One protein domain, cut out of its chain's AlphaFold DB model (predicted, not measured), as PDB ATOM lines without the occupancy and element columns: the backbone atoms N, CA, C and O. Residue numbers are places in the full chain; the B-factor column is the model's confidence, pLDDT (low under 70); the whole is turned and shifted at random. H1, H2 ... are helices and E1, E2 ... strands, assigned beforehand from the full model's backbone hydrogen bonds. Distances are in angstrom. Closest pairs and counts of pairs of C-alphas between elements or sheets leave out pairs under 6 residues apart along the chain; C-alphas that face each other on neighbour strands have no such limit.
ATOM      1  N   SER A   8     -42.711 -28.253 -47.571       52.06
ATOM      2  CA  SER A   8     -41.662 -27.393 -47.017       52.06
ATOM      3  C   SER A   8     -40.511 -27.361 -48.017       52.06
ATOM      4  O   SER A   8     -39.821 -28.365 -48.218       52.06
ATOM      5  N   VAL A   9     -40.357 -26.237 -48.714       57.31
ATOM      6  CA  VAL A   9     -39.349 -26.073 -49.763       57.31
ATOM      7  C   VAL A   9     -38.266 -25.127 -49.253       57.31
ATOM      8  O   VAL A   9     -38.549 -24.061 -48.713       57.31
ATOM      9  N   GLY A  10     -37.004 -25.532 -49.416       55.69
ATOM     10  CA  GLY A  10     -35.868 -24.675 -49.084       55.69
ATOM     11  C   GLY A  10     -35.855 -23.388 -49.932       55.69
ATOM     12  O   GLY A  10     -36.288 -23.417 -51.087       55.69
ATOM     13  N   PRO A  11     -35.323 -22.272 -49.404       55.50
ATOM     14  CA  PRO A  11     -35.381 -20.946 -50.037       55.50
ATOM     15  C   PRO A  11     -34.636 -20.828 -51.383       55.50
ATOM     16  O   PRO A  11     -34.817 -19.850 -52.099       55.50
ATOM     17  N   SER A  12     -33.851 -21.836 -51.779       53.22
ATOM     18  CA  SER A  12     -32.968 -21.820 -52.953       53.22
ATOM     19  C   SER A  12     -33.636 -22.150 -54.298       53.22
ATOM     20  O   SER A  12     -32.943 -22.454 -55.275       53.22
ATOM     21  N   GLN A  13     -34.971 -22.116 -54.395       65.44
ATOM     22  CA  GLN A  13     -35.645 -22.330 -55.678       65.44
ATOM     23  C   GLN A  13     -35.839 -21.010 -56.450       65.44
ATOM     24  O   GLN A  13     -36.549 -20.122 -55.981       65.44
ATOM     25  N   PRO A  14     -35.335 -20.891 -57.695       66.69
ATOM     26  CA  PRO A  14     -35.373 -19.640 -58.463       66.69
ATOM     27  C   PRO A  14     -36.789 -19.193 -58.864       66.69
ATOM     28  O   PRO A  14     -36.990 -18.061 -59.297       66.69
ATOM     29  N   HIS A  15     -37.780 -20.083 -58.776       68.88
ATOM     30  CA  HIS A  15     -39.179 -19.716 -58.987       68.88
ATOM     31  C   HIS A  15     -39.786 -19.078 -57.725       68.88
ATOM     32  O   HIS A  15     -40.551 -18.125 -57.855       68.88
ATOM     33  N   LEU A  16     -39.388 -19.538 -56.531       72.00
ATOM     34  CA  LEU A  16     -39.798 -18.955 -55.255       72.00
ATOM     35  C   LEU A  16     -39.196 -17.570 -55.080       72.00
ATOM     36  O   LEU A  16     -39.914 -16.663 -54.694       72.00
ATOM     37  N   GLU A  17     -37.936 -17.369 -55.469       71.88
ATOM     38  CA  GLU A  17     -37.327 -16.033 -55.461       71.88
ATOM     39  C   GLU A  17     -38.124 -15.033 -56.300       71.88
ATOM     40  O   GLU A  17     -38.318 -13.897 -55.882       71.88
ATOM     41  N   LYS A  18     -38.636 -15.450 -57.464       73.56
ATOM     42  CA  LYS A  18     -39.523 -14.601 -58.270       73.56
ATOM     43  C   LYS A  18     -40.870 -14.389 -57.593       73.56
ATOM     44  O   LYS A  18     -41.404 -13.292 -57.650       73.56
ATOM     45  N   LEU A  19     -41.414 -15.427 -56.968       74.94
ATOM     46  CA  LEU A  19     -42.719 -15.388 -56.318       74.94
ATOM     47  C   LEU A  19     -42.719 -14.565 -55.028       74.94
ATOM     48  O   LEU A  19     -43.744 -13.990 -54.678       74.94
ATOM     49  N   THR A  20     -41.582 -14.494 -54.343       76.75
ATOM     50  CA  THR A  20     -41.347 -13.714 -53.124       76.75
ATOM     51  C   THR A  20     -40.534 -12.454 -53.404       76.75
ATOM     52  O   THR A  20     -40.015 -11.867 -52.464       76.75
ATOM     53  N   LEU A  21     -40.325 -12.087 -54.673       75.25
ATOM     54  CA  LEU A  21     -39.580 -10.897 -55.113       75.25
ATOM     55  C   LEU A  21     -38.225 -10.696 -54.420       75.25
ATOM     56  O   LEU A  21     -37.878  -9.607 -53.972       75.25
ATOM     57  N   GLY A  22     -37.476 -11.783 -54.255       75.44
ATOM     58  CA  GLY A  22     -36.159 -11.759 -53.626       75.44
ATOM     59  C   GLY A  22     -36.163 -11.481 -52.119       75.44
ATOM     60  O   GLY A  22     -35.083 -11.334 -51.547       75.44
ATOM     61  N   ILE A  23     -37.326 -11.455 -51.449       78.88
ATOM     62  CA  ILE A  23     -37.412 -11.252 -49.992       78.88
ATOM     63  C   ILE A  23     -36.593 -12.302 -49.231       78.88
ATOM     64  O   ILE A  23     -35.934 -11.958 -48.254       78.88
ATOM     65  N   THR A  24     -36.554 -13.553 -49.697       79.62
ATOM     66  CA  THR A  24     -35.686 -14.598 -49.128       79.62
ATOM     67  C   THR A  24     -34.230 -14.167 -49.057       79.62
ATOM     68  O   THR A  24     -33.630 -14.196 -47.990       79.62
ATOM     69  N   ARG A  25     -33.681 -13.687 -50.175       78.44
ATOM     70  CA  ARG A  25     -32.289 -13.244 -50.274       78.44
ATOM     71  C   ARG A  25     -32.000 -12.057 -49.361       78.44
ATOM     72  O   ARG A  25     -30.921 -11.955 -48.780       78.44
ATOM     73  N   ILE A  26     -32.961 -11.148 -49.245       79.75
ATOM     74  CA  ILE A  26     -32.880  -9.985 -48.364       79.75
ATOM     75  C   ILE A  26     -32.832 -10.423 -46.891       79.75
ATOM     76  O   ILE A  26     -31.981  -9.957 -46.132       79.75
ATOM     77  N   LEU A  27     -33.713 -11.344 -46.498       81.38
ATOM     78  CA  LEU A  27     -33.762 -11.908 -45.150       81.38
ATOM     79  C   LEU A  27     -32.479 -12.673 -44.820       81.38
ATOM     80  O   LEU A  27     -31.881 -12.423 -43.783       81.38
ATOM     81  N   GLU A  28     -31.992 -13.521 -45.724       81.50
ATOM     82  CA  GLU A  28     -30.731 -14.261 -45.554       81.50
ATOM     83  C   GLU A  28     -29.500 -13.348 -45.463       81.50
ATOM     84  O   GLU A  28     -28.514 -13.690 -44.815       81.50
ATOM     85  N   SER A  29     -29.552 -12.167 -46.086       81.62
ATOM     86  CA  SER A  29     -28.490 -11.160 -45.974       81.62
ATOM     87  C   SER A  29     -28.526 -10.405 -44.640       81.62
ATOM     88  O   SER A  29     -27.599  -9.656 -44.330       81.62
ATOM     89  N   SER A  30     -29.599 -10.555 -43.862       82.44
ATOM     90  CA  SER A  30     -29.803  -9.819 -42.620       82.44
ATOM     91  C   SER A  30     -29.104 -10.516 -41.446       82.44
ATOM     92  O   SER A  30     -29.254 -11.726 -41.260       82.44
ATOM     93  N   PRO A  31     -28.358  -9.778 -40.607       80.12
ATOM     94  CA  PRO A  31     -27.625 -10.370 -39.496       80.12
ATOM     95  C   PRO A  31     -28.575 -10.999 -38.470       80.12
ATOM     96  O   PRO A  31     -29.527 -10.367 -38.015       80.12
ATOM     97  N   GLY A  32     -28.287 -12.247 -38.099       83.75
ATOM     98  CA  GLY A  32     -29.056 -13.001 -37.108       83.75
ATOM     99  C   GLY A  32     -30.327 -13.658 -37.646       83.75
ATOM    100  O   GLY A  32     -30.944 -14.411 -36.903       83.75
ATOM    101  N   VAL A  33     -30.723 -13.442 -38.904       88.31
ATOM    102  CA  VAL A  33     -31.881 -14.145 -39.477       88.31
ATOM    103  C   VAL A  33     -31.556 -15.619 -39.710       88.31
ATOM    104  O   VAL A  33     -30.509 -15.973 -40.251       88.31
ATOM    105  N   THR A  34     -32.474 -16.489 -39.300       87.88
ATOM    106  CA  THR A  34     -32.387 -17.947 -39.416       87.88
ATOM    107  C   THR A  34     -33.761 -18.541 -39.729       87.88
ATOM    108  O   THR A  34     -34.780 -17.865 -39.624       87.88
ATOM    109  N   GLU A  35     -33.805 -19.830 -40.085       86.44
ATOM    110  CA  GLU A  35     -35.065 -20.581 -40.259       86.44
ATOM    111  C   GLU A  35     -36.040 -19.940 -41.260       86.44
ATOM    112  O   GLU A  35     -37.255 -19.947 -41.065       86.44
ATOM    113  N   VAL A  36     -35.514 -19.386 -42.356       86.62
ATOM    114  CA  VAL A  36     -36.357 -18.909 -43.454       86.62
ATOM    115  C   VAL A  36     -37.000 -20.124 -44.121       86.62
ATOM    116  O   VAL A  36     -36.320 -20.955 -44.727       86.62
ATOM    117  N   THR A  37     -38.316 -20.236 -43.996       85.12
ATOM    118  CA  THR A  37     -39.105 -21.335 -44.551       85.12
ATOM    119  C   THR A  37     -40.170 -20.787 -45.478       85.12
ATOM    120  O   THR A  37     -40.821 -19.788 -45.174       85.12
ATOM    121  N   ILE A  38     -40.348 -21.451 -46.618       84.50
ATOM    122  CA  ILE A  38     -41.438 -21.177 -47.544       84.50
ATOM    123  C   ILE A  38     -42.280 -22.434 -47.671       84.50
ATOM    124  O   ILE A  38     -41.784 -23.521 -47.973       84.50
ATOM    125  N   ILE A  39     -43.574 -22.247 -47.471       84.88
ATOM    126  CA  ILE A  39     -44.589 -23.270 -47.608       84.88
ATOM    127  C   ILE A  39     -45.504 -22.837 -48.749       84.88
ATOM    128  O   ILE A  39     -46.316 -21.920 -48.611       84.88
ATOM    129  N   GLU A  40     -45.342 -23.487 -49.895       83.69
ATOM    130  CA  GLU A  40     -46.204 -23.293 -51.055       83.69
ATOM    131  C   GLU A  40     -47.386 -24.263 -50.992       83.69
ATOM    132  O   GLU A  40     -47.222 -25.454 -50.703       83.69
ATOM    133  N   LYS A  41     -48.593 -23.758 -51.258       83.94
ATOM    134  CA  LYS A  41     -49.784 -24.599 -51.382       83.94
ATOM    135  C   LYS A  41     -49.962 -25.042 -52.826       83.94
ATOM    136  O   LYS A  41     -49.686 -24.288 -53.757       83.94
ATOM    137  N   ALA A  42     -50.477 -26.258 -53.003       81.38
ATOM    138  CA  ALA A  42     -50.780 -26.801 -54.322       81.38
ATOM    139  C   ALA A  42     -51.636 -25.816 -55.148       81.38
ATOM    140  O   ALA A  42     -52.470 -25.127 -54.558       81.38
ATOM    141  N   PRO A  43     -51.456 -25.751 -56.478       85.44
ATOM    142  CA  PRO A  43     -52.238 -24.888 -57.358       85.44
ATOM    143  C   PRO A  43     -53.748 -24.986 -57.115       85.44
ATOM    144  O   PRO A  43     -54.279 -26.073 -56.875       85.44
ATOM    145  N   ALA A  44     -54.455 -23.862 -57.205       86.19
ATOM    146  CA  ALA A  44     -55.908 -23.859 -57.153       86.19
ATOM    147  C   ALA A  44     -56.457 -24.417 -58.465       86.19
ATOM    148  O   ALA A  44     -55.984 -24.083 -59.552       86.19
ATOM    149  N   GLU A  45     -57.502 -25.233 -58.383       89.00
ATOM    150  CA  GLU A  45     -58.213 -25.631 -59.588       89.00
ATOM    151  C   GLU A  45     -59.056 -24.468 -60.124       89.00
ATOM    152  O   GLU A  45     -59.645 -23.702 -59.358       89.00
ATOM    153  N   CYS A  46     -59.182 -24.368 -61.451       87.38
ATOM    154  CA  CYS A  46     -59.961 -23.308 -62.104       87.38
ATOM    155  C   CYS A  46     -61.397 -23.214 -61.558       87.38
ATOM    156  O   CYS A  46     -61.929 -22.121 -61.385       87.38
ATOM    157  N   HIS A  47     -62.008 -24.354 -61.224       90.06
ATOM    158  CA  HIS A  47     -63.359 -24.391 -60.673       90.06
ATOM    159  C   HIS A  47     -63.448 -23.745 -59.277       90.06
ATOM    160  O   HIS A  47     -64.487 -23.181 -58.939       90.06
ATOM    161  N   MET A  48     -62.380 -23.793 -58.468       88.31
ATOM    162  CA  MET A  48     -62.337 -23.146 -57.150       88.31
ATOM    163  C   MET A  48     -62.350 -21.626 -57.290       88.31
ATOM    164  O   MET A  48     -63.026 -20.948 -56.519       88.31
ATOM    165  N   ILE A  49     -61.642 -21.112 -58.300       86.94
ATOM    166  CA  ILE A  49     -61.627 -19.691 -58.653       86.94
ATOM    167  C   ILE A  49     -63.020 -19.238 -59.066       86.94
ATOM    168  O   ILE A  49     -63.578 -18.340 -58.439       86.94
ATOM    169  N   SER A  50     -63.629 -19.932 -60.026       87.62
ATOM    170  CA  SER A  50     -64.986 -19.612 -60.473       87.62
ATOM    171  C   SER A  50     -66.015 -19.725 -59.345       87.62
ATOM    172  O   SER A  50     -66.917 -18.898 -59.251       87.62
ATOM    173  N   SER A  51     -65.875 -20.711 -58.453       89.00
ATOM    174  CA  SER A  51     -66.766 -20.866 -57.295       89.00
ATOM    175  C   SER A  51     -66.636 -19.704 -56.311       89.00
ATOM    176  O   SER A  51     -67.637 -19.245 -55.759       89.00
ATOM    177  N   TRP A  52     -65.416 -19.209 -56.084       87.25
ATOM    178  CA  TRP A  52     -65.188 -18.043 -55.232       87.25
ATOM    179  C   TRP A  52     -65.747 -16.763 -55.865       87.25
ATOM    180  O   TRP A  52     -66.438 -16.012 -55.180       87.25
ATOM    181  N   GLU A  53     -65.526 -16.545 -57.162       88.81
ATOM    182  CA  GLU A  53     -66.069 -15.400 -57.913       88.81
ATOM    183  C   GLU A  53     -67.601 -15.365 -57.870       88.81
ATOM    184  O   GLU A  53     -68.201 -14.335 -57.566       88.81
ATOM    185  N   GLN A  54     -68.247 -16.516 -58.085       88.06
ATOM    186  CA  GLN A  54     -69.702 -16.648 -57.976       88.06
ATOM    187  C   GLN A  54     -70.201 -16.359 -56.558       88.06
ATOM    188  O   GLN A  54     -71.205 -15.672 -56.386       88.06
ATOM    189  N   LYS A  55     -69.498 -16.856 -55.533       86.56
ATOM    190  CA  LYS A  55     -69.875 -16.658 -54.127       86.56
ATOM    191  C   LYS A  55     -69.760 -15.197 -53.684       86.56
ATOM    192  O   LYS A  55     -70.601 -14.744 -52.915       86.56
ATOM    193  N   ASN A  56     -68.726 -14.489 -54.134       81.62
ATOM    194  CA  ASN A  56     -68.470 -13.089 -53.772       81.62
ATOM    195  C   ASN A  56     -69.043 -12.101 -54.800       81.62
ATOM    196  O   ASN A  56     -68.887 -10.894 -54.656       81.62
ATOM    197  N   ASN A  57     -69.715 -12.612 -55.836       83.25
ATOM    198  CA  ASN A  57     -70.340 -11.840 -56.904       83.25
ATOM    199  C   ASN A  57     -69.387 -10.810 -57.548       83.25
ATOM    200  O   ASN A  57     -69.785  -9.692 -57.886       83.25
ATOM    201  N   CYS A  58     -68.120 -11.196 -57.708       79.00
ATOM    202  CA  CYS A  58     -67.052 -10.369 -58.255       79.00
ATOM    203  C   CYS A  58     -66.149 -11.195 -59.181       79.00
ATOM    204  O   CYS A  58     -66.141 -12.421 -59.125       79.00
ATOM    205  N   VAL A  59     -65.405 -10.517 -60.057       80.12
ATOM    206  CA  VAL A  59     -64.458 -11.157 -60.980       80.12
ATOM    207  C   VAL A  59     -63.051 -10.805 -60.537       80.12
ATOM    208  O   VAL A  59     -62.724  -9.627 -60.375       80.12
ATOM    209  N   LEU A  60     -62.214 -11.821 -60.348       78.69
ATOM    210  CA  LEU A  60     -60.814 -11.618 -60.034       78.69
ATOM    211  C   LEU A  60     -60.065 -11.131 -61.287       78.69
ATOM    212  O   LEU A  60     -60.257 -11.667 -62.385       78.69
ATOM    213  N   PRO A  61     -59.176 -10.138 -61.134       80.19
ATOM    214  CA  PRO A  61     -58.170  -9.790 -62.131       80.19
ATOM    215  C   PRO A  61     -57.370 -11.008 -62.629       80.19
ATOM    216  O   PRO A  61     -57.151 -11.978 -61.899       80.19
ATOM    217  N   GLU A  62     -56.954 -10.980 -63.897       76.06
ATOM    218  CA  GLU A  62     -56.332 -12.129 -64.578       76.06
ATOM    219  C   GLU A  62     -54.999 -12.558 -63.952       76.06
ATOM    220  O   GLU A  62     -54.731 -13.740 -63.774       76.06
ATOM    221  N   ASP A  63     -54.194 -11.584 -63.553       73.62
ATOM    222  CA  ASP A  63     -52.966 -11.730 -62.776       73.62
ATOM    223  C   ASP A  63     -53.198 -12.455 -61.442       73.62
ATOM    224  O   ASP A  63     -52.460 -13.383 -61.108       73.62
ATOM    225  N   ILE A  64     -54.264 -12.111 -60.715       77.56
ATOM    226  CA  ILE A  64     -54.613 -12.769 -59.447       77.56
ATOM    227  C   ILE A  64     -55.067 -14.210 -59.693       77.56
ATOM    228  O   ILE A  64     -54.657 -15.124 -58.976       77.56
ATOM    229  N   LYS A  65     -55.871 -14.448 -60.732       81.25
ATOM    230  CA  LYS A  65     -56.268 -15.812 -61.114       81.25
ATOM    231  C   LYS A  65     -55.050 -16.650 -61.486       81.25
ATOM    232  O   LYS A  65     -54.928 -17.771 -61.004       81.25
ATOM    233  N   ASN A  66     -54.113 -16.095 -62.253       81.06
ATOM    234  CA  ASN A  66     -52.864 -16.768 -62.610       81.06
ATOM    235  C   ASN A  66     -51.994 -17.079 -61.391       81.06
ATOM    236  O   ASN A  66     -51.403 -18.156 -61.343       81.06
ATOM    237  N   PHE A  67     -51.946 -16.188 -60.394       82.56
ATOM    238  CA  PHE A  67     -51.291 -16.483 -59.120       82.56
ATOM    239  C   PHE A  67     -51.920 -17.711 -58.458       82.56
ATOM    240  O   PHE A  67     -51.200 -18.653 -58.149       82.56
ATOM    241  N   TYR A  68     -53.249 -17.758 -58.321       83.88
ATOM    242  CA  TYR A  68     -53.932 -18.895 -57.694       83.88
ATOM    243  C   TYR A  68     -53.816 -20.198 -58.490       83.88
ATOM    244  O   TYR A  68     -53.670 -21.263 -57.895       83.88
ATOM    245  N   LEU A  69     -53.822 -20.124 -59.821       82.69
ATOM    246  CA  LEU A  69     -53.554 -21.261 -60.710       82.69
ATOM    247  C   LEU A  69     -52.093 -21.736 -60.654       82.69
ATOM    248  O   LEU A  69     -51.803 -22.839 -61.107       82.69
ATOM    249  N   MET A  70     -51.173 -20.915 -60.141       77.38
ATOM    250  CA  MET A  70     -49.773 -21.281 -59.916       77.38
ATOM    251  C   MET A  70     -49.568 -21.820 -58.495       77.38
ATOM    252  O   MET A  70     -48.965 -22.871 -58.332       77.38
ATOM    253  N   THR A  71     -50.096 -21.130 -57.484       81.62
ATOM    254  CA  THR A  71     -49.992 -21.480 -56.065       81.62
ATOM    255  C   THR A  71     -51.260 -21.060 -55.327       81.62
ATOM    256  O   THR A  71     -51.684 -19.905 -55.389       81.62
ATOM    257  N   ASN A  72     -51.905 -21.972 -54.593       84.88
ATOM    258  CA  ASN A  72     -53.122 -21.635 -53.842       84.88
ATOM    259  C   ASN A  72     -52.810 -21.021 -52.473       84.88
ATOM    260  O   ASN A  72     -53.343 -21.442 -51.440       84.88
ATOM    261  N   GLY A  73     -51.920 -20.037 -52.471       84.56
ATOM    262  CA  GLY A  73     -51.413 -19.388 -51.277       84.56
ATOM    263  C   GLY A  73     -49.999 -19.824 -50.910       84.56
ATOM    264  O   GLY A  73     -49.514 -20.899 -51.257       84.56
ATOM    265  N   LEU A  74     -49.347 -18.950 -50.163       85.50
ATOM    266  CA  LEU A  74     -47.942 -19.049 -49.807       85.50
ATOM    267  C   LEU A  74     -47.784 -18.621 -48.360       85.50
ATOM    268  O   LEU A  74     -48.319 -17.586 -47.972       85.50
ATOM    269  N   HIS A  75     -47.018 -19.356 -47.571       86.81
ATOM    270  CA  HIS A  75     -46.654 -18.927 -46.229       86.81
ATOM    271  C   HIS A  75     -45.140 -18.927 -46.093       86.81
ATOM    272  O   HIS A  75     -44.504 -19.973 -46.162       86.81
ATOM    273  N   MET A  76     -44.560 -17.743 -45.931       87.12
ATOM    274  CA  MET A  76     -43.160 -17.580 -45.576       87.12
ATOM    275  C   MET A  76     -43.054 -17.226 -44.096       87.12
ATOM    276  O   MET A  76     -43.715 -16.296 -43.635       87.12
ATOM    277  N   THR A  77     -42.191 -17.922 -43.363       90.12
ATOM    278  CA  THR A  77     -41.839 -17.549 -41.988       90.12
ATOM    279  C   THR A  77     -40.335 -17.484 -41.818       90.12
ATOM    280  O   THR A  77     -39.593 -18.129 -42.559       90.12
ATOM    281  N   TRP A  78     -39.885 -16.662 -40.880       91.44
ATOM    282  CA  TRP A  78     -38.474 -16.535 -40.552       91.44
ATOM    283  C   TRP A  78     -38.283 -16.144 -39.090       91.44
ATOM    284  O   TRP A  78     -39.123 -15.470 -38.476       91.44
ATOM    285  N   SER A  79     -37.144 -16.556 -38.547       90.44
ATOM    286  CA  SER A  79     -36.763 -16.341 -37.159       90.44
ATOM    287  C   SER A  79     -35.499 -15.488 -37.075       90.44
ATOM    288  O   SER A  79     -34.742 -15.360 -38.037       90.44
ATOM    289  N   VAL A  80     -35.249 -14.909 -35.906       90.56
ATOM    290  CA  VAL A  80     -33.966 -14.291 -35.566       90.56
ATOM    291  C   VAL A  80     -33.334 -15.083 -34.439       90.56
ATOM    292  O   VAL A  80     -33.969 -15.322 -33.412       90.56
ATOM    293  N   LYS A  81     -32.076 -15.465 -34.613       88.75
ATOM    294  CA  LYS A  81     -31.248 -16.011 -33.551       88.75
ATOM    295  C   LYS A  81     -30.578 -14.867 -32.795       88.75
ATOM    296  O   LYS A  81     -29.736 -14.158 -33.349       88.75
ATOM    297  N   LEU A  82     -30.950 -14.712 -31.530       85.38
ATOM    298  CA  LEU A  82     -30.324 -13.801 -30.582       85.38
ATOM    299  C   LEU A  82     -29.697 -14.641 -29.464       85.38
ATOM    300  O   LEU A  82     -30.406 -15.295 -28.703       85.38
ATOM    301  N   ASP A  83     -28.367 -14.646 -29.404       85.31
ATOM    302  CA  ASP A  83     -27.580 -15.485 -28.495       85.31
ATOM    303  C   ASP A  83     -27.948 -16.984 -28.613       85.31
ATOM    304  O   ASP A  83     -27.761 -17.592 -29.672       85.31
ATOM    305  N   GLU A  84     -28.494 -17.575 -27.547       85.38
ATOM    306  CA  GLU A  84     -28.944 -18.977 -27.480       85.38
ATOM    307  C   GLU A  84     -30.448 -19.150 -27.765       85.38
ATOM    308  O   GLU A  84     -30.976 -20.262 -27.703       85.38
ATOM    309  N   HIS A  85     -31.164 -18.070 -28.091       86.56
ATOM    310  CA  HIS A  85     -32.605 -18.098 -28.322       86.56
ATOM    311  C   HIS A  85     -32.954 -17.814 -29.784       86.56
ATOM    312  O   HIS A  85     -32.514 -16.831 -30.376       86.56
ATOM    313  N   THR A  86     -33.817 -18.656 -30.351       88.94
ATOM    314  CA  THR A  86     -34.439 -18.411 -31.655       88.94
ATOM    315  C   THR A  86     -35.820 -17.806 -31.445       88.94
ATOM    316  O   THR A  86     -36.676 -18.402 -30.791       88.94
ATOM    317  N   ILE A  87     -36.036 -16.611 -31.988       88.50
ATOM    318  CA  ILE A  87     -37.285 -15.862 -31.866       88.50
ATOM    319  C   ILE A  87     -37.982 -15.873 -33.231       88.50
ATOM    320  O   ILE A  87     -37.458 -15.264 -34.167       88.50
ATOM    321  N   PRO A  88     -39.153 -16.521 -33.375       89.25
ATOM    322  CA  PRO A  88     -39.938 -16.425 -34.598       89.25
ATOM    323  C   PRO A  88     -40.426 -14.986 -34.742       89.25
ATOM    324  O   PRO A  88     -41.138 -14.479 -33.870       89.25
ATOM    325  N   LEU A  89     -40.001 -14.310 -35.809       87.94
ATOM    326  CA  LEU A  89     -40.196 -12.870 -35.929       87.94
ATOM    327  C   LEU A  89     -41.153 -12.523 -37.060       87.94
ATOM    328  O   LEU A  89     -42.138 -11.831 -36.819       87.94
ATOM    329  N   GLY A  90     -40.903 -13.003 -38.274       86.50
ATOM    330  CA  GLY A  90     -41.734 -12.643 -39.414       86.50
ATOM    331  C   GLY A  90     -42.597 -13.781 -39.926       86.50
ATOM    332  O   GLY A  90     -42.174 -14.935 -40.010       86.50
ATOM    333  N   SER A  91     -43.822 -13.427 -40.303       85.69
ATOM    334  CA  SER A  91     -44.795 -14.327 -40.911       85.69
ATOM    335  C   SER A  91     -45.522 -13.592 -42.032       85.69
ATOM    336  O   SER A  91     -46.278 -12.646 -41.799       85.69
ATOM    337  N   MET A  92     -45.268 -14.013 -43.265       84.81
ATOM    338  CA  MET A  92     -45.905 -13.495 -44.468       84.81
ATOM    339  C   MET A  92     -46.791 -14.577 -45.065       84.81
ATOM    340  O   MET A  92     -46.291 -15.583 -45.558       84.81
ATOM    341  N   ALA A  93     -48.104 -14.368 -45.038       83.62
ATOM    342  CA  ALA A  93     -49.067 -15.325 -45.564       83.62
ATOM    343  C   ALA A  93     -49.907 -14.702 -46.684       83.62
ATOM    344  O   ALA A  93     -50.516 -13.650 -46.513       83.62
ATOM    345  N   LEU A  94     -49.957 -15.388 -47.821       83.25
ATOM    346  CA  LEU A  94     -50.928 -15.197 -48.885       83.25
ATOM    347  C   LEU A  94     -51.961 -16.308 -48.754       83.25
ATOM    348  O   LEU A  94     -51.645 -17.492 -48.882       83.25
ATOM    349  N   ASN A  95     -53.194 -15.915 -48.463       82.25
ATOM    350  CA  ASN A  95     -54.278 -16.853 -48.213       82.25
ATOM    351  C   ASN A  95     -54.655 -17.626 -49.475       82.25
ATOM    352  O   ASN A  95     -54.561 -17.104 -50.589       82.25
ATOM    353  N   SER A  96     -55.145 -18.852 -49.277       84.56
ATOM    354  CA  SER A  96     -55.782 -19.618 -50.345       84.56
ATOM    355  C   SER A  96     -57.041 -18.912 -50.821       84.56
ATOM    356  O   SER A  96     -57.679 -18.176 -50.065       84.56
ATOM    357  N   ILE A  97     -57.457 -19.200 -52.050       83.94
ATOM    358  CA  ILE A  97     -58.644 -18.574 -52.631       83.94
ATOM    359  C   ILE A  97     -59.904 -18.798 -51.786       83.94
ATOM    360  O   ILE A  97     -60.737 -17.917 -51.642       83.94
ATOM    361  N   THR A  98     -60.013 -19.950 -51.127       81.25
ATOM    362  CA  THR A  98     -61.124 -20.275 -50.219       81.25
ATOM    363  C   THR A  98     -61.156 -19.434 -48.944       81.25
ATOM    364  O   THR A  98     -62.207 -19.329 -48.317       81.25
ATOM    365  N   GLN A  99     -60.014 -18.866 -48.556       78.44
ATOM    366  CA  GLN A  99     -59.827 -18.031 -47.370       78.44
ATOM    367  C   GLN A  99     -59.737 -16.540 -47.727       78.44
ATOM    368  O   GLN A  99     -59.485 -15.716 -46.849       78.44
ATOM    369  N   LEU A 100     -59.921 -16.178 -49.001       75.31
ATOM    370  CA  LEU A 100     -60.053 -14.783 -49.390       75.31
ATOM    371  C   LEU A 100     -61.371 -14.232 -48.855       75.31
ATOM    372  O   LEU A 100     -62.453 -14.672 -49.252       75.31
ATOM    373  N   THR A 101     -61.244 -13.246 -47.979       66.69
ATOM    374  CA  THR A 101     -62.354 -12.448 -47.471       66.69
ATOM    375  C   THR A 101     -62.386 -11.133 -48.233       66.69
ATOM    376  O   THR A 101     -61.353 -10.477 -48.381       66.69
ATOM    377  N   GLU A 102     -63.563 -10.733 -48.706       63.72
ATOM    378  CA  GLU A 102     -63.758  -9.411 -49.293       63.72
ATOM    379  C   GLU A 102     -63.485  -8.331 -48.235       63.72
ATOM    380  O   GLU A 102     -64.177  -8.229 -47.219       63.72
ATOM    381  N   LEU A 103     -62.447  -7.522 -48.454       59.72
ATOM    382  CA  LEU A 103     -62.180  -6.343 -47.636       59.72
ATOM    383  C   LEU A 103     -63.032  -5.193 -48.174       59.72
ATOM    384  O   LEU A 103     -62.570  -4.379 -48.965       59.72
ATOM    385  N   SER A 104     -64.287  -5.121 -47.735       48.75
ATOM    386  CA  SER A 104     -65.317  -4.195 -48.233       48.75
ATOM    387  C   SER A 104     -65.073  -2.694 -47.971       48.75
ATOM    388  O   SER A 104     -65.978  -1.888 -48.165       48.75
ATOM    389  N   SER A 105     -63.883  -2.275 -47.516       43.88
ATOM    390  CA  SER A 105     -63.658  -0.895 -47.045       43.88
ATOM    391  C   SER A 105     -62.234  -0.345 -47.219       43.88
ATOM    392  O   SER A 105     -62.004   0.846 -47.016       43.88
ATOM    393  N   LEU A 106     -61.255  -1.157 -47.632       48.22
ATOM    394  CA  LEU A 106     -59.887  -0.669 -47.823       48.22
ATOM    395  C   LEU A 106     -59.519  -0.657 -49.311       48.22
ATOM    396  O   LEU A 106     -59.763  -1.648 -49.993       48.22
ATOM    397  N   PRO A 107     -58.861   0.401 -49.825       50.22
ATOM    398  CA  PRO A 107     -58.431   0.489 -51.224       50.22
ATOM    399  C   PRO A 107     -57.236  -0.433 -51.527       50.22
ATOM    400  O   PRO A 107     -56.485  -0.205 -52.476       50.22
ATOM    401  N   TYR A 108     -56.999  -1.445 -50.695       56.84
ATOM    402  CA  TYR A 108     -55.859  -2.325 -50.839       56.84
ATOM    403  C   TYR A 108     -56.224  -3.449 -51.804       56.84
ATOM    404  O   TYR A 108     -56.787  -4.472 -51.425       56.84
ATOM    405  N   THR A 109     -55.887  -3.243 -53.076       64.19
ATOM    406  CA  THR A 109     -55.798  -4.328 -54.057       64.19
ATOM    407  C   THR A 109     -54.814  -5.395 -53.566       64.19
ATOM    408  O   THR A 109     -53.965  -5.125 -52.711       64.19
ATOM    409  N   PHE A 110     -54.877  -6.608 -54.124       67.62
ATOM    410  CA  PHE A 110     -53.877  -7.657 -53.869       67.62
ATOM    411  C   PHE A 110     -52.443  -7.115 -53.962       67.62
ATOM    412  O   PHE A 110     -51.632  -7.382 -53.084       67.62
ATOM    413  N   THR A 111     -52.163  -6.268 -54.957       66.94
ATOM    414  CA  THR A 111     -50.882  -5.570 -55.127       66.94
ATOM    415  C   THR A 111     -50.515  -4.728 -53.914       66.94
ATOM    416  O   THR A 111     -49.390  -4.803 -53.436       66.94
ATOM    417  N   ALA A 112     -51.448  -3.946 -53.371       68.75
ATOM    418  CA  ALA A 112     -51.185  -3.136 -52.190       68.75
ATOM    419  C   ALA A 112     -50.935  -4.005 -50.948       68.75
ATOM    420  O   ALA A 112     -49.995  -3.736 -50.202       68.75
ATOM    421  N   TYR A 113     -51.715  -5.074 -50.756       74.12
ATOM    422  CA  TYR A 113     -51.504  -6.029 -49.663       74.12
ATOM    423  C   TYR A 113     -50.149  -6.737 -49.773       74.12
ATOM    424  O   TYR A 113     -49.393  -6.803 -48.804       74.12
ATOM    425  N   TYR A 114     -49.801  -7.203 -50.970       73.69
ATOM    426  CA  TYR A 114     -48.529  -7.852 -51.250       73.69
ATOM    427  C   TYR A 114     -47.352  -6.872 -51.077       73.69
ATOM    428  O   TYR A 114     -46.330  -7.227 -50.486       73.69
ATOM    429  N   ARG A 115     -47.494  -5.612 -51.513       73.69
ATOM    430  CA  ARG A 115     -46.508  -4.540 -51.274       73.69
ATOM    431  C   ARG A 115     -46.307  -4.277 -49.788       73.69
ATOM    432  O   ARG A 115     -45.166  -4.137 -49.355       73.69
ATOM    433  N   LEU A 116     -47.385  -4.239 -49.008       74.75
ATOM    434  CA  LEU A 116     -47.340  -4.070 -47.554       74.75
ATOM    435  C   LEU A 116     -46.613  -5.236 -46.876       74.75
ATOM    436  O   LEU A 116     -45.693  -5.009 -46.093       74.75
ATOM    437  N   LEU A 117     -46.956  -6.475 -47.233       75.81
ATOM    438  CA  LEU A 117     -46.262  -7.681 -46.770       75.81
ATOM    439  C   LEU A 117     -44.762  -7.633 -47.075       75.81
ATOM    440  O   LEU A 117     -43.950  -7.827 -46.174       75.81
ATOM    441  N   SER A 118     -44.413  -7.315 -48.324       74.88
ATOM    442  CA  SER A 118     -43.027  -7.253 -48.800       74.88
ATOM    443  C   SER A 118     -42.234  -6.144 -48.112       74.88
ATOM    444  O   SER A 118     -41.097  -6.349 -47.702       74.88
ATOM    445  N   THR A 119     -42.850  -4.973 -47.933       75.38
ATOM    446  CA  THR A 119     -42.218  -3.806 -47.300       75.38
ATOM    447  C   THR A 119     -41.963  -4.044 -45.814       75.38
ATOM    448  O   THR A 119     -40.936  -3.622 -45.285       75.38
ATOM    449  N   HIS A 120     -42.878  -4.731 -45.129       77.25
ATOM    450  CA  HIS A 120     -42.775  -4.975 -43.691       77.25
ATOM    451  C   HIS A 120     -42.185  -6.341 -43.330       77.25
ATOM    452  O   HIS A 120     -42.092  -6.641 -42.144       77.25
ATOM    453  N   LEU A 121     -41.797  -7.167 -44.310       80.50
ATOM    454  CA  LEU A 121     -41.208  -8.504 -44.120       80.50
ATOM    455  C   LEU A 121     -42.055  -9.441 -43.232       80.50
ATOM    456  O   LEU A 121     -41.535 -10.383 -42.632       80.50
ATOM    457  N   GLY A 122     -43.356  -9.169 -43.099       81.12
ATOM    458  CA  GLY A 122     -44.242  -9.872 -42.166       81.12
ATOM    459  C   GLY A 122     -43.915  -9.666 -40.683       81.12
ATOM    460  O   GLY A 122     -44.299 -10.508 -39.872       81.12
ATOM    461  N   LEU A 123     -43.210  -8.586 -40.322       84.31
ATOM    462  CA  LEU A 123     -42.895  -8.233 -38.934       84.31
ATOM    463  C   LEU A 123     -44.162  -8.132 -38.074       84.31
ATOM    464  O   LEU A 123     -45.199  -7.656 -38.542       84.31
ATOM    465  N   PRO A 124     -44.107  -8.506 -36.789       78.69
ATOM    466  CA  PRO A 124     -45.284  -8.469 -35.942       78.69
ATOM    467  C   PRO A 124     -45.746  -7.021 -35.786       78.69
ATOM    468  O   PRO A 124     -44.938  -6.096 -35.754       78.69
ATOM    469  N   GLN A 125     -47.058  -6.820 -35.663       79.44
ATOM    470  CA  GLN A 125     -47.657  -5.496 -35.460       79.44
ATOM    471  C   GLN A 125     -47.484  -4.517 -36.640       79.44
ATOM    472  O   GLN A 125     -47.809  -3.340 -36.493       79.44
ATOM    473  N   TRP A 126     -47.044  -4.971 -37.823       80.50
ATOM    474  CA  TRP A 126     -46.850  -4.092 -38.986       80.50
ATOM    475  C   TRP A 126     -48.094  -3.288 -39.362       80.50
ATOM    476  O   TRP A 126     -47.987  -2.127 -39.739       80.50
ATOM    477  N   GLN A 127     -49.282  -3.863 -39.192       77.44
ATOM    478  CA  GLN A 127     -50.559  -3.216 -39.504       77.44
ATOM    479  C   GLN A 127     -50.807  -1.969 -38.649       77.44
ATOM    480  O   GLN A 127     -51.407  -1.004 -39.121       77.44
ATOM    481  N   TYR A 128     -50.301  -1.949 -37.413       78.06
ATOM    482  CA  TYR A 128     -50.500  -0.822 -36.508       78.06
ATOM    483  C   TYR A 128     -49.722   0.430 -36.926       78.06
ATOM    484  O   TYR A 128     -50.051   1.513 -36.446       78.06
ATOM    485  N   THR A 129     -48.780   0.321 -37.875       74.44
ATOM    486  CA  THR A 129     -48.121   1.480 -38.514       74.44
ATOM    487  C   THR A 129     -49.106   2.407 -39.232       74.44
ATOM    488  O   THR A 129     -48.838   3.598 -39.347       74.44
ATOM    489  N   PHE A 130     -50.257   1.883 -39.666       70.81
ATOM    490  CA  PHE A 130     -51.312   2.635 -40.358       70.81
ATOM    491  C   PHE A 130     -52.440   3.088 -39.427       70.81
ATOM    492  O   PHE A 130     -53.447   3.626 -39.886       70.81
ATOM    493  N   THR A 131     -52.307   2.849 -38.123       78.56
ATOM    494  CA  THR A 131     -53.338   3.164 -37.129       78.56
ATOM    495  C   THR A 131     -52.815   4.170 -36.113       78.56
ATOM    496  O   THR A 131     -51.621   4.219 -35.828       78.56
ATOM    497  N   ASN A 132     -53.725   4.905 -35.474       77.19
ATOM    498  CA  ASN A 132     -53.372   5.847 -34.407       77.19
ATOM    499  C   ASN A 132     -52.851   5.167 -33.123       77.19
ATOM    500  O   ASN A 132     -52.416   5.863 -32.212       77.19
ATOM    501  N   TYR A 133     -52.894   3.830 -33.038       79.88
ATOM    502  CA  TYR A 133     -52.312   3.073 -31.924       79.88
ATOM    503  C   TYR A 133     -50.778   3.023 -31.982       79.88
ATOM    504  O   TYR A 133     -50.134   3.013 -30.933       79.88
ATOM    505  N   GLY A 134     -50.188   3.022 -33.184       75.81
ATOM    506  CA  GLY A 134     -48.741   2.920 -33.376       75.81
ATOM    507  C   GLY A 134     -48.144   1.550 -33.019       75.81
ATOM    508  O   GLY A 134     -48.841   0.605 -32.655       75.81
ATOM    509  N   ILE A 135     -46.821   1.429 -33.156       81.56
ATOM    510  CA  ILE A 135     -46.075   0.189 -32.897       81.56
ATOM    511  C   ILE A 135     -45.588   0.158 -31.440       81.56
ATOM    512  O   ILE A 135     -45.089   1.161 -30.930       81.56
ATOM    513  N   SER A 136     -45.665  -1.001 -30.774       84.12
ATOM    514  CA  SER A 136     -45.124  -1.172 -29.417       84.12
ATOM    515  C   SER A 136     -43.593  -0.982 -29.370       84.12
ATOM    516  O   SER A 136     -42.914  -1.278 -30.356       84.12
ATOM    517  N   PRO A 137     -43.000  -0.540 -28.241       83.31
ATOM    518  CA  PRO A 137     -41.551  -0.322 -28.157       83.31
ATOM    519  C   PRO A 137     -40.692  -1.539 -28.561       83.31
ATOM    520  O   PRO A 137     -39.750  -1.342 -29.330       83.31
ATOM    521  N   PRO A 138     -41.022  -2.788 -28.159       80.81
ATOM    522  CA  PRO A 138     -40.287  -3.973 -28.610       80.81
ATOM    523  C   PRO A 138     -40.409  -4.215 -30.118       80.81
ATOM    524  O   PRO A 138     -39.423  -4.522 -30.779       80.81
ATOM    525  N   ALA A 139     -41.601  -4.036 -30.696       81.19
ATOM    526  CA  ALA A 139     -41.783  -4.185 -32.137       81.19
ATOM    527  C   ALA A 139     -41.012  -3.098 -32.904       81.19
ATOM    528  O   ALA A 139     -40.363  -3.392 -33.903       81.19
ATOM    529  N   ASN A 140     -40.987  -1.865 -32.396       82.81
ATOM    530  CA  ASN A 140     -40.276  -0.754 -33.023       82.81
ATOM    531  C   ASN A 140     -38.749  -0.971 -33.082       82.81
ATOM    532  O   ASN A 140     -38.095  -0.480 -34.003       82.81
ATOM    533  N   GLN A 141     -38.175  -1.736 -32.145       83.62
ATOM    534  CA  GLN A 141     -36.772  -2.161 -32.224       83.62
ATOM    535  C   GLN A 141     -36.532  -3.067 -33.433       83.62
ATOM    536  O   GLN A 141     -35.600  -2.816 -34.195       83.62
ATOM    537  N   TRP A 142     -37.410  -4.042 -33.674       82.44
ATOM    538  CA  TRP A 142     -37.339  -4.888 -34.866       82.44
ATOM    539  C   TRP A 142     -37.520  -4.072 -36.148       82.44
ATOM    540  O   TRP A 142     -36.682  -4.148 -37.040       82.44
ATOM    541  N   PHE A 143     -38.526  -3.193 -36.216       79.31
ATOM    542  CA  PHE A 143     -38.673  -2.276 -37.357       79.31
ATOM    543  C   PHE A 143     -37.430  -1.405 -37.574       79.31
ATOM    544  O   PHE A 143     -37.099  -1.098 -38.713       79.31
ATOM    545  N   SER A 144     -36.723  -1.022 -36.511       78.94
ATOM    546  CA  SER A 144     -35.484  -0.244 -36.606       78.94
ATOM    547  C   SER A 144     -34.284  -1.081 -37.057       78.94
ATOM    548  O   SER A 144     -33.464  -0.592 -37.828       78.94
ATOM    549  N   MET A 145     -34.205  -2.345 -36.642       78.88
ATOM    550  CA  MET A 145     -33.164  -3.289 -37.060       78.88
ATOM    551  C   MET A 145     -33.291  -3.654 -38.544       78.88
ATOM    552  O   MET A 145     -32.292  -3.711 -39.255       78.88
ATOM    553  N   PHE A 146     -34.525  -3.820 -39.027       75.62
ATOM    554  CA  PHE A 146     -34.822  -4.162 -40.420       75.62
ATOM    555  C   PHE A 146     -35.113  -2.931 -41.307       75.62
ATOM    556  O   PHE A 146     -35.369  -3.064 -42.498       75.62
ATOM    557  N   LYS A 147     -35.011  -1.705 -40.776       65.44
ATOM    558  CA  LYS A 147     -35.267  -0.443 -41.502       65.44
ATOM    559  C   LYS A 147     -34.376  -0.191 -42.733       65.44
ATOM    560  O   LYS A 147     -34.898   0.320 -43.725       65.44
ATOM    561  N   PRO A 148     -33.065  -0.523 -42.734       52.06
ATOM    562  CA  PRO A 148     -32.217  -0.370 -43.923       52.06
ATOM    563  C   PRO A 148     -32.712  -1.206 -45.110       52.06
ATOM    564  O   PRO A 148     -32.568  -0.812 -46.263       52.06
ATOM    565  N   ILE A 149     -33.354  -2.336 -44.817       57.00
ATOM    566  CA  ILE A 149     -33.925  -3.244 -45.810       57.00
ATOM    567  C   ILE A 149     -35.204  -2.650 -46.418       57.00
ATOM    568  O   ILE A 149     -35.459  -2.800 -47.611       57.00
ATOM    569  N   THR A 150     -35.955  -1.874 -45.634       53.28
ATOM    570  CA  THR A 150     -37.155  -1.156 -46.078       53.28
ATOM    571  C   THR A 150     -36.846  -0.002 -47.041       53.28
ATOM    572  O   THR A 150     -37.715   0.375 -47.815       53.28
ATOM    573  N   TYR A 151     -35.623   0.549 -47.079       47.44
ATOM    574  CA  TYR A 151     -35.269   1.611 -48.044       47.44
ATOM    575  C   TYR A 151     -35.231   1.103 -49.498       47.44
ATOM    576  O   TYR A 151     -35.411   1.876 -50.432       47.44
ATOM    577  N   SER A 152     -35.108  -0.215 -49.705       56.22
ATOM    578  CA  SER A 152     -35.313  -0.836 -51.023       56.22
ATOM    579  C   SER A 152     -36.792  -0.890 -51.440       56.22
ATOM    580  O   SER A 152     -37.099  -1.463 -52.482       56.22
ATOM    581  N   SER A 153     -37.714  -0.307 -50.658       58.06
ATOM    582  CA  SER A 153     -39.161  -0.306 -50.922       58.06
ATOM    583  C   SER A 153     -39.514   0.232 -52.306       58.06
ATOM    584  O   SER A 153     -40.427  -0.313 -52.915       58.06
ATOM    585  N   ASP A 154     -38.784   1.209 -52.850       58.81
ATOM    586  CA  ASP A 154     -39.048   1.711 -54.207       58.81
ATOM    587  C   ASP A 154     -38.696   0.673 -55.285       58.81
ATOM    588  O   ASP A 154     -39.470   0.461 -56.217       58.81
ATOM    589  N   LEU A 155     -37.581  -0.049 -55.122       64.56
ATOM    590  CA  LEU A 155     -37.190  -1.138 -56.023       64.56
ATOM    591  C   LEU A 155     -38.131  -2.340 -55.885       64.56
ATOM    592  O   LEU A 155     -38.584  -2.879 -56.889       64.56
ATOM    593  N   LEU A 156     -38.494  -2.712 -54.653       65.12
ATOM    594  CA  LEU A 156     -39.472  -3.767 -54.379       65.12
ATOM    595  C   LEU A 156     -40.874  -3.376 -54.865       65.12
ATOM    596  O   LEU A 156     -41.610  -4.232 -55.341       65.12
ATOM    597  N   THR A 157     -41.245  -2.095 -54.801       65.12
ATOM    598  CA  THR A 157     -42.498  -1.554 -55.359       65.12
ATOM    599  C   THR A 157     -42.491  -1.664 -56.881       65.12
ATOM    600  O   THR A 157     -43.445  -2.147 -57.482       65.12
ATOM    601  N   GLN A 158     -41.387  -1.293 -57.526       64.44
ATOM    602  CA  GLN A 158     -41.278  -1.412 -58.975       64.44
ATOM    603  C   GLN A 158     -41.264  -2.880 -59.433       64.44
ATOM    604  O   GLN A 158     -41.886  -3.211 -60.445       64.44
ATOM    605  N   GLU A 159     -40.597  -3.774 -58.696       65.31
ATOM    606  CA  GLU A 159     -40.593  -5.211 -58.984       65.31
ATOM    607  C   GLU A 159     -41.935  -5.880 -58.685       65.31
ATOM    608  O   GLU A 159     -42.349  -6.713 -59.485       65.31
ATOM    609  N   THR A 160     -42.645  -5.493 -57.617       65.62
ATOM    610  CA  THR A 160     -44.011  -5.973 -57.313       65.62
ATOM    611  C   THR A 160     -44.977  -5.585 -58.419       65.62
ATOM    612  O   THR A 160     -45.636  -6.463 -58.969       65.62
ATOM    613  N   ASP A 161     -45.030  -4.311 -58.802       65.31
ATOM    614  CA  ASP A 161     -45.944  -3.840 -59.848       65.31
ATOM    615  C   ASP A 161     -45.609  -4.480 -61.205       65.31
ATOM    616  O   ASP A 161     -46.491  -4.939 -61.935       65.31
ATOM    617  N   SER A 162     -44.314  -4.599 -61.518       65.69
ATOM    618  CA  SER A 162     -43.830  -5.326 -62.694       65.69
ATOM    619  C   SER A 162     -44.185  -6.813 -62.638       65.69
ATOM    620  O   SER A 162     -44.573  -7.372 -63.657       65.69
ATOM    621  N   PHE A 163     -44.029  -7.477 -61.494       66.50
ATOM    622  CA  PHE A 163     -44.316  -8.899 -61.320       66.50
ATOM    623  C   PHE A 163     -45.802  -9.176 -61.464       66.50
ATOM    624  O   PHE A 163     -46.160 -10.006 -62.291       66.50
ATOM    625  N   VAL A 164     -46.645  -8.433 -60.747       62.94
ATOM    626  CA  VAL A 164     -48.107  -8.535 -60.819       62.94
ATOM    627  C   VAL A 164     -48.574  -8.316 -62.260       62.94
ATOM    628  O   VAL A 164     -49.315  -9.126 -62.806       62.94
ATOM    629  N   SER A 165     -48.018  -7.315 -62.947       62.59
ATOM    630  CA  SER A 165     -48.287  -7.084 -64.370       62.59
ATOM    631  C   SER A 165     -47.763  -8.199 -65.300       62.59
ATOM    632  O   SER A 165     -48.286  -8.381 -66.400       62.59
ATOM    633  N   LYS A 166     -46.740  -8.958 -64.884       58.09
ATOM    634  CA  LYS A 166     -46.057 -10.011 -65.663       58.09
ATOM    635  C   LYS A 166     -46.388 -11.436 -65.211       58.09
ATOM    636  O   LYS A 166     -45.689 -12.351 -65.655       58.09
ATOM    637  N   LEU A 167     -47.431 -11.654 -64.406       61.00
ATOM    638  CA  LEU A 167     -47.960 -12.974 -64.020       61.00
ATOM    639  C   LEU A 167     -48.582 -13.737 -65.217       61.00
ATOM    640  O   LEU A 167     -49.652 -14.324 -65.121       61.00
ATOM    641  N   ASP A 168     -47.912 -13.725 -66.369       50.50
ATOM    642  CA  ASP A 168     -48.185 -14.542 -67.544       50.50
ATOM    643  C   ASP A 168     -47.509 -15.915 -67.341       50.50
ATOM    644  O   ASP A 168     -46.268 -16.001 -67.355       50.50
ATOM    645  N   PRO A 169     -48.289 -17.006 -67.190       45.09
ATOM    646  CA  PRO A 169     -47.763 -18.356 -66.981       45.09
ATOM    647  C   PRO A 169     -46.735 -18.775 -68.043       45.09
ATOM    648  O   PRO A 169     -45.782 -19.503 -67.756       45.09
ATOM    649  N   SER A 170     -46.876 -18.269 -69.274       46.34
ATOM    650  CA  SER A 170     -46.012 -18.607 -70.409       46.34
ATOM    651  C   SER A 170     -44.653 -17.895 -70.396       46.34
ATOM    652  O   SER A 170     -43.723 -18.319 -71.093       46.34
ATOM    653  N   ARG A 171     -44.503 -16.825 -69.603       47.91
ATOM    654  CA  ARG A 171     -43.263 -16.038 -69.473       47.91
ATOM    655  C   ARG A 171     -42.475 -16.387 -68.217       47.91
ATOM    656  O   ARG A 171     -41.245 -16.399 -68.271       47.91
ATOM    657  N   VAL A 172     -43.154 -16.727 -67.123       47.44
ATOM    658  CA  VAL A 172     -42.509 -17.089 -65.848       47.44
ATOM    659  C   VAL A 172     -41.820 -18.466 -65.929       47.44
ATOM    660  O   VAL A 172     -40.749 -18.643 -65.345       47.44
ATOM    661  N   PHE A 173     -42.345 -19.395 -66.746       50.22
ATOM    662  CA  PHE A 173     -41.884 -20.792 -66.846       50.22
ATOM    663  C   PHE A 173     -41.215 -21.200 -68.168       50.22
ATOM    664  O   PHE A 173     -41.178 -22.382 -68.512       50.22
ATOM    665  N   LYS A 174     -40.556 -20.291 -68.895       43.75
ATOM    666  CA  LYS A 174     -39.567 -20.726 -69.906       43.75
ATOM    667  C   LYS A 174     -38.247 -21.169 -69.257       43.75
ATOM    668  O   LYS A 174     -37.182 -20.813 -69.746       43.75
TER     669      LYS A 174
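Overview. This is residues 8 to 174 of the 216 residues of the protein "SMI1_KNR4 domain-containing protein" of Molossus molossus (UniProt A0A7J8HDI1). A twisted wall of three long strands has H2 and H5 over one face and its other face bare, while H9, the longest helix, packs on H5 on the side away from the sheet. H3 and H4 lie beyond the end where E1 stops and E2 starts, and H7 lies toward the end with the turn from E2 to E3. The printed part has 167 residues, with ten named helices and three named strands in the order H1 H2 E1 H3 H4 E2 E3 H5 H6 H7 H8 H9 H10; the antiparallel sheet runs E1 E2 E3, and the class is mixed. The whole is compact, with a radius of gyration of the C-alphas of 16.6 A and spans of 49 by 40 by 28 A.

Arrangement. E1, residues 33 to 40, and E2, residues 74 to 82, are antiparallel neighbours, with N 37 and O 77 within hydrogen-bond range at 2.9 A. E2 and E3, residues 85 to 94, form a hairpin, with N 76 and O 92 within range at 2.8 A. H2, residues 23 to 28, and H5, residues 110 to 120, make two layers with this sheet, helices on one face of it. H2 has a height over the sheet of 9.1 A and runs along the strands, at 24 degrees to E1 on the local plane. H5 touches H9, residues 153 to 165, at a shallow tilt of 29 degrees, opposite ways; their closest C-alphas, of Thr 119 and Ser 153, are 5.9 A apart. H9, with residues 164 to 165 alone, only just touches H4, residues 62 to 70, and only at their ends: 3 pairs of C-alphas within 8 A, the closest Val 164 and Asp 63, 6.1 A. H3, residues 46 to 56, only just touches H4, also with 3 pairs, the closest Cys 46 and Leu 69, 6.9 A. H1, residues 14 to 19, only just touches H2, only at the corner, with 3 pairs, the closest Glu 17 and Thr 24, 6.7 A. H6, residues 126 to 130, and H8, residues 147 to 150, are close to H5 but not clearly touching; H10, residues 169 to 172, stands likewise to H4. H7, residues 137 to 145, and H8 meet only through their link. Every O i to N i+4 pair is within range in H2, H3, H4, H5 and H9, against 1 of 2 in H1, 4 of 5 in H7 and 0 of 1 in H6, where 2 of 2 O i to N i+3 pairs are; H8 and H10 are too short for an O i to N i+4 pair.

Along the chain. E1 measures 20.6 A, E2 26.6 A and E3 27.7 A, ending at C-alpha 94 (-50.928, -15.197, -48.885). H9 measures 17.6 A, H3 15.7 A and H5 15.3 A. H1 begins at C-alpha 14 (-35.373, -19.640, -58.463).

Size, cuts and confidence. The C-alphas farthest apart, of Asn 57 and Asp 83, are 51.5 A apart. The printed part has no cut; the link from E3 to H5, residues 95 to 109, is long. Confidence is under 70 at residues 8 to 15, 101 to 112 and 147 to 174.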